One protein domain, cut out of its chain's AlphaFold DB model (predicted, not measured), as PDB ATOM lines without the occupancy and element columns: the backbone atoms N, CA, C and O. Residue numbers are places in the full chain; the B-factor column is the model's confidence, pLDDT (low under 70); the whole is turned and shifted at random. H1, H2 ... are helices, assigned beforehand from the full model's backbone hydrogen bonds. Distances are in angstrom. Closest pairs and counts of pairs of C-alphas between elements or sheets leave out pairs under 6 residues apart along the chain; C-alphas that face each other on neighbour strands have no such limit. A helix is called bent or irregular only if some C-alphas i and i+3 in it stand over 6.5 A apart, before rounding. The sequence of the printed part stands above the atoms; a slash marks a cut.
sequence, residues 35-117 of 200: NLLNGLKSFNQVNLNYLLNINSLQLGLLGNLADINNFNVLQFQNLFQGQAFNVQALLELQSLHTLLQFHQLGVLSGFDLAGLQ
ATOM      1  N   ASN A  35     456.719 432.020 463.856       81.40
ATOM      2  CA  ASN A  35     457.122 431.814 465.247       81.40
ATOM      3  C   ASN A  35     458.580 432.223 465.501       81.40
ATOM      4  O   ASN A  35     458.879 432.703 466.592       81.40
ATOM      5  N   LEU A  36     459.467 432.150 464.497       80.91
ATOM      6  CA  LEU A  36     460.854 432.638 464.601       80.91
ATOM      7  C   LEU A  36     460.932 434.154 464.836       80.91
ATOM      8  O   LEU A  36     461.969 434.653 465.275       80.91
ATOM      9  N   LEU A  37     459.854 434.880 464.526       85.26
ATOM     10  CA  LEU A  37     459.733 436.332 464.644       85.26
ATOM     11  C   LEU A  37     458.720 436.732 465.732       85.26
ATOM     12  O   LEU A  37     458.054 437.759 465.617       85.26
ATOM     13  N   ASN A  38     458.550 435.909 466.777       81.98
ATOM     14  CA  ASN A  38     457.591 436.134 467.872       81.98
ATOM     15  C   ASN A  38     456.151 436.386 467.388       81.98
ATOM     16  O   ASN A  38     455.423 437.222 467.933       81.98
ATOM     17  N   GLY A  39     455.726 435.713 466.318       82.87
ATOM     18  CA  GLY A  39     454.382 435.902 465.786       82.87
ATOM     19  C   GLY A  39     454.178 437.211 465.020       82.87
ATOM     20  O   GLY A  39     453.029 437.551 464.755       82.87
ATOM     21  N   LEU A  40     455.246 437.974 464.742       84.60
ATOM     22  CA  LEU A  40     455.174 439.358 464.259       84.60
ATOM     23  C   LEU A  40     454.345 440.266 465.185       84.60
ATOM     24  O   LEU A  40     453.664 441.179 464.729       84.60
ATOM     25  N   LYS A  41     454.365 440.005 466.498       82.85
ATOM     26  CA  LYS A  41     453.593 440.782 467.485       82.85
ATOM     27  C   LYS A  41     454.445 441.798 468.231       82.85
ATOM     28  O   LYS A  41     453.964 442.879 468.556       82.85
ATOM     29  N   SER A  42     455.694 441.444 468.507       85.17
ATOM     30  CA  SER A  42     456.601 442.243 469.327       85.17
ATOM     31  C   SER A  42     458.052 441.850 469.076       85.17
ATOM     32  O   SER A  42     458.356 440.722 468.682       85.17
ATOM     33  N   PHE A  43     458.964 442.770 469.363       87.24
ATOM     34  CA  PHE A  43     460.391 442.468 469.441       87.24
ATOM     35  C   PHE A  43     460.717 441.807 470.792       87.24
ATOM     36  O   PHE A  43     459.946 441.943 471.740       87.24
ATOM     37  N   ASN A  44     461.844 441.103 470.931       86.07
ATOM     38  CA  ASN A  44     462.266 440.614 472.257       86.07
ATOM     39  C   ASN A  44     462.769 441.744 473.172       86.07
ATOM     40  O   ASN A  44     462.812 441.593 474.390       86.07
ATOM     41  N   GLN A  45     463.127 442.898 472.603       82.17
ATOM     42  CA  GLN A  45     463.702 444.008 473.360       82.17
ATOM     43  C   GLN A  45     462.667 445.032 473.786       82.17
ATOM     44  O   GLN A  45     461.892 445.533 472.970       82.17
ATOM     45  N   VAL A  46     462.745 445.454 475.044       85.56
ATOM     46  CA  VAL A  46     461.887 446.512 475.593       85.56
ATOM     47  C   VAL A  46     462.053 447.827 474.818       85.56
ATOM     48  O   VAL A  46     461.057 448.435 474.439       85.56
ATOM     49  N   ASN A  47     463.291 448.219 474.491       84.61
ATOM     50  CA  ASN A  47     463.572 449.472 473.775       84.61
ATOM     51  C   ASN A  47     462.971 449.492 472.361       84.61
ATOM     52  O   ASN A  47     462.367 450.484 471.957       84.61
ATOM     53  N   LEU A  48     463.090 448.389 471.612       85.53
ATOM     54  CA  LEU A  48     462.502 448.300 470.274       85.53
ATOM     55  C   LEU A  48     460.973 448.252 470.338       85.53
ATOM     56  O   LEU A  48     460.318 448.869 469.505       85.53
ATOM     57  N   ASN A  49     460.388 447.582 471.337       86.09
ATOM     58  CA  ASN A  49     458.936 447.611 471.546       86.09
ATOM     59  C   ASN A  49     458.427 449.014 471.899       86.09
ATOM     60  O   ASN A  49     457.367 449.416 471.424       86.09
ATOM     61  N   TYR A  50     459.183 449.777 472.692       85.80
ATOM     62  CA  TYR A  50     458.862 451.173 472.979       85.80
ATOM     63  C   TYR A  50     458.856 452.016 471.696       85.80
ATOM     64  O   TYR A  50     457.896 452.739 471.433       85.80
ATOM     65  N   LEU A  51     459.875 451.858 470.843       85.31
ATOM     66  CA  LEU A  51     459.929 452.529 469.541       85.31
ATOM     67  C   LEU A  51     458.801 452.082 468.603       85.31
ATOM     68  O   LEU A  51     458.217 452.920 467.922       85.31
ATOM     69  N   LEU A  52     458.464 450.792 468.586       84.53
ATOM     70  CA  LEU A  52     457.341 450.246 467.821       84.53
ATOM     71  C   LEU A  52     456.016 450.892 468.229       84.53
ATOM     72  O   LEU A  52     455.222 451.249 467.359       84.53
ATOM     73  N   ASN A  53     455.805 451.075 469.534       82.58
ATOM     74  CA  ASN A  53     454.600 451.691 470.080       82.58
ATOM     75  C   ASN A  53     454.511 453.176 469.693       82.58
ATOM     76  O   ASN A  53     453.513 453.600 469.117       82.58
ATOM     77  N   ILE A  54     455.590 453.942 469.896       84.22
ATOM     78  CA  ILE A  54     455.625 455.370 469.537       84.22
ATOM     79  C   ILE A  54     455.425 455.589 468.037       84.22
ATOM     80  O   ILE A  54     454.672 456.476 467.642       84.22
ATOM     81  N   ASN A  55     456.074 454.784 467.193       81.24
ATOM     82  CA  ASN A  55     455.967 454.920 465.739       81.24
ATOM     83  C   ASN A  55     454.688 454.280 465.173       81.24
ATOM     84  O   ASN A  55     454.489 454.302 463.962       81.24
ATOM     85  N   SER A  56     453.819 453.709 466.022       83.12
ATOM     86  CA  SER A  56     452.589 453.015 465.606       83.12
ATOM     87  C   SER A  56     452.838 451.973 464.508       83.12
ATOM     88  O   SER A  56     452.049 451.817 463.571       83.12
ATOM     89  N   LEU A  57     453.969 451.271 464.601       83.41
ATOM     90  CA  LEU A  57     454.428 450.355 463.568       83.41
ATOM     91  C   LEU A  57     453.569 449.084 463.569       83.41
ATOM     92  O   LEU A  57     453.534 448.326 464.539       83.41
ATOM     93  N   GLN A  58     452.889 448.826 462.455       85.07
ATOM     94  CA  GLN A  58     451.974 447.695 462.315       85.07
ATOM     95  C   GLN A  58     452.718 446.471 461.784       85.07
ATOM     96  O   GLN A  58     452.757 446.225 460.582       85.07
ATOM     97  N   LEU A  59     453.283 445.667 462.683       87.36
ATOM     98  CA  LEU A  59     453.990 444.438 462.301       87.36
ATOM     99  C   LEU A  59     453.109 443.420 461.558       87.36
ATOM    100  O   LEU A  59     453.625 442.631 460.772       87.36
ATOM    101  N   GLY A  60     451.784 443.477 461.727       86.43
ATOM    102  CA  GLY A  60     450.850 442.668 460.934       86.43
ATOM    103  C   GLY A  60     450.924 442.956 459.429       86.43
ATOM    104  O   GLY A  60     450.742 442.043 458.626       86.43
ATOM    105  N   LEU A  61     451.271 444.189 459.034       86.78
ATOM    106  CA  LEU A  61     451.508 444.514 457.627       86.78
ATOM    107  C   LEU A  61     452.732 443.779 457.088       86.78
ATOM    108  O   LEU A  61     452.726 443.386 455.934       86.78
ATOM    109  N   LEU A  62     453.749 443.519 457.914       87.61
ATOM    110  CA  LEU A  62     454.941 442.792 457.483       87.61
ATOM    111  C   LEU A  62     454.602 441.375 456.996       87.61
ATOM    112  O   LEU A  62     455.145 440.935 455.986       87.61
ATOM    113  N   GLY A  63     453.661 440.702 457.670       86.15
ATOM    114  CA  GLY A  63     453.116 439.423 457.209       86.15
ATOM    115  C   GLY A  63     452.398 439.564 455.867       86.15
ATOM    116  O   GLY A  63     452.647 438.792 454.953       86.15
ATOM    117  N   ASN A  64     451.607 440.627 455.695       87.06
ATOM    118  CA  ASN A  64     450.953 440.913 454.419       87.06
ATOM    119  C   ASN A  64     451.953 441.198 453.281       87.06
ATOM    120  O   ASN A  64     451.754 440.728 452.166       87.06
ATOM    121  N   LEU A  65     453.054 441.916 453.545       86.94
ATOM    122  CA  LEU A  65     454.126 442.101 452.562       86.94
ATOM    123  C   LEU A  65     454.784 440.769 452.193       86.94
ATOM    124  O   LEU A  65     455.085 440.561 451.019       86.94
ATOM    125  N   ALA A  66     455.012 439.893 453.173       86.57
ATOM    126  CA  ALA A  66     455.571 438.567 452.935       86.57
ATOM    127  C   ALA A  66     454.651 437.734 452.036       86.57
ATOM    128  O   ALA A  66     455.109 437.159 451.054       86.57
ATOM    129  N   ASP A  67     453.351 437.747 452.334       86.12
ATOM    130  CA  ASP A  67     452.347 436.940 451.642       86.12
ATOM    131  C   ASP A  67     452.010 437.475 450.242       86.12
ATOM    132  O   ASP A  67     451.865 436.700 449.300       86.12
ATOM    133  N   ILE A  68     451.864 438.796 450.086       87.25
ATOM    134  CA  ILE A  68     451.435 439.418 448.821       87.25
ATOM    135  C   ILE A  68     452.619 439.701 447.896       87.25
ATOM    136  O   ILE A  68     452.499 439.549 446.683       87.25
ATOM    137  N   ASN A  69     453.745 440.148 448.451       84.79
ATOM    138  CA  ASN A  69     454.872 440.670 447.681       84.79
ATOM    139  C   ASN A  69     456.132 439.803 447.830       84.79
ATOM    140  O   ASN A  69     457.222 440.268 447.519       84.79
ATOM    141  N   ASN A  70     456.018 438.573 448.347       85.12
ATOM    142  CA  ASN A  70     457.138 437.653 448.606       85.12
ATOM    143  C   ASN A  70     458.275 438.273 449.438       85.12
ATOM    144  O   ASN A  70     459.437 437.884 449.313       85.12
ATOM    145  N   PHE A  71     457.969 439.268 450.273       85.49
ATOM    146  CA  PHE A  71     458.990 439.984 451.023       85.49
ATOM    147  C   PHE A  71     459.695 439.069 452.034       85.49
ATOM    148  O   PHE A  71     459.055 438.417 452.863       85.49
ATOM    149  N   ASN A  72     461.030 439.060 452.012       86.49
ATOM    150  CA  ASN A  72     461.816 438.245 452.932       86.49
ATOM    151  C   ASN A  72     461.893 438.882 454.327       86.49
ATOM    152  O   ASN A  72     462.849 439.568 454.681       86.49
ATOM    153  N   VAL A  73     460.901 438.596 455.167       87.27
ATOM    154  CA  VAL A  73     460.837 439.099 456.550       87.27
ATOM    155  C   VAL A  73     461.973 438.606 457.445       87.27
ATOM    156  O   VAL A  73     462.281 439.250 458.448       87.27
ATOM    157  N   LEU A  74     462.636 437.502 457.083       86.78
ATOM    158  CA  LEU A  74     463.744 436.948 457.862       86.78
ATOM    159  C   LEU A  74     464.970 437.866 457.861       86.78
ATOM    160  O   LEU A  74     465.793 437.769 458.766       86.78
ATOM    161  N   GLN A  75     465.067 438.818 456.929       82.44
ATOM    162  CA  GLN A  75     466.126 439.829 456.956       82.44
ATOM    163  C   GLN A  75     466.068 440.743 458.191       82.44
ATOM    164  O   GLN A  75     467.054 441.393 458.518       82.44
ATOM    165  N   PHE A  76     464.924 440.780 458.880       86.67
ATOM    166  CA  PHE A  76     464.720 441.522 460.122       86.67
ATOM    167  C   PHE A  76     464.778 440.644 461.366       86.67
ATOM    168  O   PHE A  76     464.435 441.103 462.452       86.67
ATOM    169  N   GLN A  77     465.210 439.389 461.242       87.27
ATOM    170  CA  GLN A  77     465.279 438.457 462.365       87.27
ATOM    171  C   GLN A  77     466.026 439.046 463.569       87.27
ATOM    172  O   GLN A  77     465.597 438.847 464.702       87.27
ATOM    173  N   ASN A  78     467.075 439.839 463.331       85.38
ATOM    174  CA  ASN A  78     467.832 440.520 464.377       85.38
ATOM    175  C   ASN A  78     466.970 441.476 465.230       85.38
ATOM    176  O   ASN A  78     467.131 441.513 466.449       85.38
ATOM    177  N   LEU A  79     465.994 442.175 464.635       85.92
ATOM    178  CA  LEU A  79     465.048 443.020 465.375       85.92
ATOM    179  C   LEU A  79     464.195 442.205 466.353       85.92
ATOM    180  O   LEU A  79     463.913 442.642 467.469       85.92
ATOM    181  N   PHE A  80     463.767 441.015 465.931       89.26
ATOM    182  CA  PHE A  80     462.872 440.160 466.709       89.26
ATOM    183  C   PHE A  80     463.611 439.304 467.736       89.26
ATOM    184  O   PHE A  80     463.090 439.089 468.829       89.26
ATOM    185  N   GLN A  81     464.811 438.826 467.408       87.04
ATOM    186  CA  GLN A  81     465.564 437.875 468.226       87.04
ATOM    187  C   GLN A  81     466.660 438.516 469.070       87.04
ATOM    188  O   GLN A  81     467.043 437.929 470.078       87.04
ATOM    189  N   GLY A  82     467.157 439.698 468.701       83.60
ATOM    190  CA  GLY A  82     468.213 440.356 469.459       83.60
ATOM    191  C   GLY A  82     467.758 440.645 470.888       83.60
ATOM    192  O   GLY A  82     466.654 441.141 471.091       83.60
ATOM    193  N   GLN A  83     468.610 440.386 471.878       81.92
ATOM    194  CA  GLN A  83     468.334 440.680 473.291       81.92
ATOM    195  C   GLN A  83     468.872 442.052 473.728       81.92
ATOM    196  O   GLN A  83     468.370 442.630 474.688       81.92
ATOM    197  N   ALA A  84     469.874 442.583 473.018       80.40
ATOM    198  CA  ALA A  84     470.539 443.844 473.334       80.40
ATOM    199  C   ALA A  84     470.308 444.905 472.254       80.40
ATOM    200  O   ALA A  84     470.411 444.628 471.054       80.40
ATOM    201  N   PHE A  85     470.023 446.132 472.683       81.08
ATOM    202  CA  PHE A  85     469.803 447.246 471.767       81.08
ATOM    203  C   PHE A  85     471.088 447.580 471.012       81.08
ATOM    204  O   PHE A  85     472.153 447.715 471.609       81.08
ATOM    205  N   ASN A  86     470.973 447.727 469.694       79.17
ATOM    206  CA  ASN A  86     472.074 448.073 468.802       79.17
ATOM    207  C   ASN A  86     471.598 449.151 467.818       79.17
ATOM    208  O   ASN A  86     470.464 449.112 467.345       79.17
ATOM    209  N   VAL A  87     472.477 450.094 467.475       80.07
ATOM    210  CA  VAL A  87     472.249 451.114 466.440       80.07
ATOM    211  C   VAL A  87     471.833 450.485 465.105       80.07
ATOM    212  O   VAL A  87     470.958 451.012 464.424       80.07
ATOM    213  N   GLN A  88     472.376 449.314 464.767       82.04
ATOM    214  CA  GLN A  88     471.975 448.562 463.577       82.04
ATOM    215  C   GLN A  88     470.474 448.217 463.587       82.04
ATOM    216  O   GLN A  88     469.802 448.353 462.568       82.04
ATOM    217  N   ALA A  89     469.926 447.850 464.750       81.88
ATOM    218  CA  ALA A  89     468.499 447.575 464.898       81.88
ATOM    219  C   ALA A  89     467.648 448.847 464.733       81.88
ATOM    220  O   ALA A  89     466.532 448.789 464.226       81.88
ATOM    221  N   LEU A  90     468.167 450.018 465.113       82.92
ATOM    222  CA  LEU A  90     467.473 451.287 464.886       82.92
ATOM    223  C   LEU A  90     467.375 451.615 463.388       82.92
ATOM    224  O   LEU A  90     466.315 452.030 462.919       82.92
ATOM    225  N   LEU A  91     468.456 451.391 462.638       83.40
ATOM    226  CA  LEU A  91     468.477 451.589 461.189       83.40
ATOM    227  C   LEU A  91     467.537 450.609 460.475       83.40
ATOM    228  O   LEU A  91     466.735 451.006 459.628       83.40
ATOM    229  N   GLU A  92     467.582 449.335 460.862       84.03
ATOM    230  CA  GLU A  92     466.656 448.315 460.369       84.03
ATOM    231  C   GLU A  92     465.198 448.703 460.658       84.03
ATOM    232  O   GLU A  92     464.372 448.683 459.746       84.03
ATOM    233  N   LEU A  93     464.884 449.163 461.873       84.12
ATOM    234  CA  LEU A  93     463.545 449.635 462.229       84.12
ATOM    235  C   LEU A  93     463.101 450.832 461.369       84.12
ATOM    236  O   LEU A  93     461.952 450.876 460.928       84.12
ATOM    237  N   GLN A  94     464.000 451.779 461.092       82.83
ATOM    238  CA  GLN A  94     463.717 452.927 460.227       82.83
ATOM    239  C   GLN A  94     463.404 452.492 458.787       82.83
ATOM    240  O   GLN A  94     462.438 452.973 458.184       82.83
ATOM    241  N   SER A  95     464.193 451.567 458.235       83.26
ATOM    242  CA  SER A  95     463.953 451.021 456.893       83.26
ATOM    243  C   SER A  95     462.631 450.251 456.810       83.26
ATOM    244  O   SER A  95     461.865 450.447 455.868       83.26
ATOM    245  N   LEU A  96     462.317 449.450 457.834       86.20
ATOM    246  CA  LEU A  96     461.058 448.720 457.955       86.20
ATOM    247  C   LEU A  96     459.877 449.693 458.002       86.20
ATOM    248  O   LEU A  96     458.915 449.530 457.256       86.20
ATOM    249  N   HIS A  97     459.965 450.737 458.826       83.64
ATOM    250  CA  HIS A  97     458.937 451.769 458.916       83.64
ATOM    251  C   HIS A  97     458.684 452.445 457.562       83.64
ATOM    252  O   HIS A  97     457.537 452.554 457.135       83.64
ATOM    253  N   THR A  98     459.746 452.815 456.845       81.38
ATOM    254  CA  THR A  98     459.645 453.402 455.499       81.38
ATOM    255  C   THR A  98     458.977 452.441 454.510       81.38
ATOM    256  O   THR A  98     458.073 452.831 453.772       81.38
ATOM    257  N   LEU A  99     459.364 451.161 454.527       83.44
ATOM    258  CA  LEU A  99     458.763 450.142 453.666       83.44
ATOM    259  C   LEU A  99     457.263 449.962 453.955       83.44
ATOM    260  O   LEU A  99     456.461 449.885 453.024       83.44
ATOM    261  N   LEU A 100     456.866 449.931 455.230       84.58
ATOM    262  CA  LEU A 100     455.456 449.812 455.605       84.58
ATOM    263  C   LEU A 100     454.640 451.039 455.190       84.58
ATOM    264  O   LEU A 100     453.501 450.878 454.759       84.58
ATOM    265  N   GLN A 101     455.213 452.243 455.247       82.98
ATOM    266  CA  GLN A 101     454.557 453.444 454.721       82.98
ATOM    267  C   GLN A 101     454.303 453.337 453.212       82.98
ATOM    268  O   GLN A 101     453.200 453.635 452.752       82.98
ATOM    269  N   PHE A 102     455.276 452.849 452.435       80.27
ATOM    270  CA  PHE A 102     455.078 452.591 451.005       80.27
ATOM    271  C   PHE A 102     454.002 451.533 450.748       80.27
ATOM    272  O   PHE A 102     453.156 451.707 449.870       80.27
ATOM    273  N   HIS A 103     453.972 450.463 451.539       81.32
ATOM    274  CA  HIS A 103     452.912 449.468 451.435       81.32
ATOM    275  C   HIS A 103     451.523 450.066 451.713       81.32
ATOM    276  O   HIS A 103     450.594 449.819 450.949       81.32
ATOM    277  N   GLN A 104     451.384 450.905 452.745       80.26
ATOM    278  CA  GLN A 104     450.123 451.590 453.065       80.26
ATOM    279  C   GLN A 104     449.668 452.550 451.957       80.26
ATOM    280  O   GLN A 104     448.471 452.698 451.725       80.26
ATOM    281  N   LEU A 105     450.609 453.173 451.241       80.25
ATOM    282  CA  LEU A 105     450.331 453.986 450.051       80.25
ATOM    283  C   LEU A 105     449.906 453.140 448.836       80.25
ATOM    284  O   LEU A 105     449.492 453.695 447.820       80.25
ATOM    285  N   GLY A 106     450.029 451.811 448.911       78.72
ATOM    286  CA  GLY A 106     449.696 450.880 447.837       78.72
ATOM    287  C   GLY A 106     450.719 450.836 446.701       78.72
ATOM    288  O   GLY A 106     450.496 450.108 445.735       78.72
ATOM    289  N   VAL A 107     451.845 451.556 446.801       75.44
ATOM    290  CA  VAL A 107     452.831 451.662 445.705       75.44
ATOM    291  C   VAL A 107     453.564 450.352 445.429       75.44
ATOM    292  O   VAL A 107     454.095 450.171 444.341       75.44
ATOM    293  N   LEU A 108     453.583 449.440 446.402       77.93
ATOM    294  CA  LEU A 108     454.220 448.127 446.278       77.93
ATOM    295  C   LEU A 108     453.299 447.081 445.635       77.93
ATOM    296  O   LEU A 108     453.745 445.970 445.383       77.93
ATOM    297  N   SER A 109     452.035 447.410 445.351       75.10
ATOM    298  CA  SER A 109     451.066 446.453 444.802       75.10
ATOM    299  C   SER A 109     451.522 445.936 443.433       75.10
ATOM    300  O   SER A 109     451.497 446.674 442.449       75.10
ATOM    301  N   GLY A 110     451.921 444.664 443.371       74.87
ATOM    302  CA  GLY A 110     452.414 444.014 442.151       74.87
ATOM    303  C   GLY A 110     453.938 443.986 442.010       74.87
ATOM    304  O   GLY A 110     454.433 443.481 441.004       74.87
ATOM    305  N   PHE A 111     454.685 444.492 442.996       78.68
ATOM    306  CA  PHE A 111     456.132 444.315 443.060       78.68
ATOM    307  C   PHE A 111     456.486 443.017 443.785       78.68
ATOM    308  O   PHE A 111     455.987 442.746 444.873       78.68
ATOM    309  N   ASP A 112     457.401 442.244 443.208       81.82
ATOM    310  CA  ASP A 112     458.052 441.144 443.916       81.82
ATOM    311  C   ASP A 112     459.238 441.694 444.725       81.82
ATOM    312  O   ASP A 112     460.167 442.293 444.178       81.82
ATOM    313  N   LEU A 113     459.189 441.511 446.042       82.79
ATOM    314  CA  LEU A 113     460.175 441.979 447.008       82.79
ATOM    315  C   LEU A 113     461.061 440.847 447.545       82.79
ATOM    316  O   LEU A 113     461.818 441.079 448.489       82.79
ATOM    317  N   ALA A 114     461.032 439.648 446.957       80.08
ATOM    318  CA  ALA A 114     461.879 438.530 447.384       80.08
ATOM    319  C   ALA A 114     463.381 438.861 447.324       80.08
ATOM    320  O   ALA A 114     464.164 438.376 448.141       80.08
ATOM    321  N   GLY A 115     463.783 439.708 446.370       75.25
ATOM    322  CA  GLY A 115     465.155 440.200 446.221       75.25
ATOM    323  C   GLY A 115     465.445 441.532 446.923       75.25
ATOM    324  O   GLY A 115     466.575 442.014 446.845       75.25
ATOM    325  N   LEU A 116     464.456 442.155 447.577       75.36
ATOM    326  CA  LEU A 116     464.622 443.476 448.182       75.36
ATOM    327  C   LEU A 116     465.436 443.380 449.479       75.36
ATOM    328  O   LEU A 116     464.908 443.028 450.528       75.36
ATOM    329  N   GLN A 117     466.701 443.790 449.423       69.65
ATOM    330  CA  GLN A 117     467.561 443.925 450.599       69.65
ATOM    331  C   GLN A 117     467.569 445.377 451.077       69.65
ATOM    332  O   GLN A 117     468.145 446.255 450.439       69.65
TER     333      GLN A 117
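AT A GLANCE: This is residues 35 to 117 of the 200 residues of an uncharacterized protein of Madurella mycetomatis (UniProt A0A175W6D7). Three helices make a triangle, in which the long H5 runs from H4 at its first part to H3 at its last, while H3 and H4 run opposite ways. H1 crosses H4 and meets the first part of H3, H2 sits near H5, and residues 105 to 117 fold back from the end of H5. The printed part has 83 residues, all helix in class, in the order H1 H2 H3 H4 H5, with no named strand. It is compact, with a radius of gyration of the C-alphas of 12.2 A, and spans 36 by 23 by 21 A, only just elongated.

HOW THE PARTS SIT: Start at H5, residues 87 to 104. With residues 89 to 93 alone it touches H4, residues 73 to 81, at a steep tilt of 46 degrees; the closest C-alphas, of Leu 79 and Ala 89, are 5.7 A apart. With residues 100 to 103 alone it only just touches H3, residues 59 to 69, with 3 pairs of C-alphas within 8 A, the closest Leu 61 and Leu 100 at 6.9 A. H3 and H4 form a helical hairpin, only just touching with 3 such pairs, at a shallow tilt of 20 degrees; Ala 66 and Val 73 have the closest C-alphas, 6.4 A. H1, residues 35 to 40, is about perpendicular to H4, at 90 degrees, with the C-alphas of Leu 37 and Phe 80 closest at 5.4 A. H2, residues 46 to 54, is close to H5 but not clearly touching, Leu 48 to Leu 90 being 7.9 A between closest C-alphas. Every O i to N i+4 pair is within hydrogen-bond range in H2 and H5; H3 has 6 of 7, H4 1 of 5 with 4 of 6 O i to N i+3, and H1 0 of 2 with 2 of 3.

IN THESE COORDINATES: Find C-alpha 35 at (457.122, 431.814, 465.247), where H1 begins. H5 runs 25.9 A from C-alpha 87 at (472.249, 451.114, 466.440) to C-alpha 104 at (450.123, 451.590, 453.065). H3 is 15.1 A long, H4 12.7 A, H2 12.4 A and H1 7.9 A. H1 and H4 are irregular: C-alphas 36 and 39 are 7.3 A apart, and 75 and 78 are 7.6 A apart.

THE WHOLE: The C-alphas of Ala 84 and Gly 110, the two farthest apart, are 36.1 A apart. The printed part has no cut, and the four links between helices are tight. The mean pLDDT of the printed part is 83.2, and residue 117 alone is under 70.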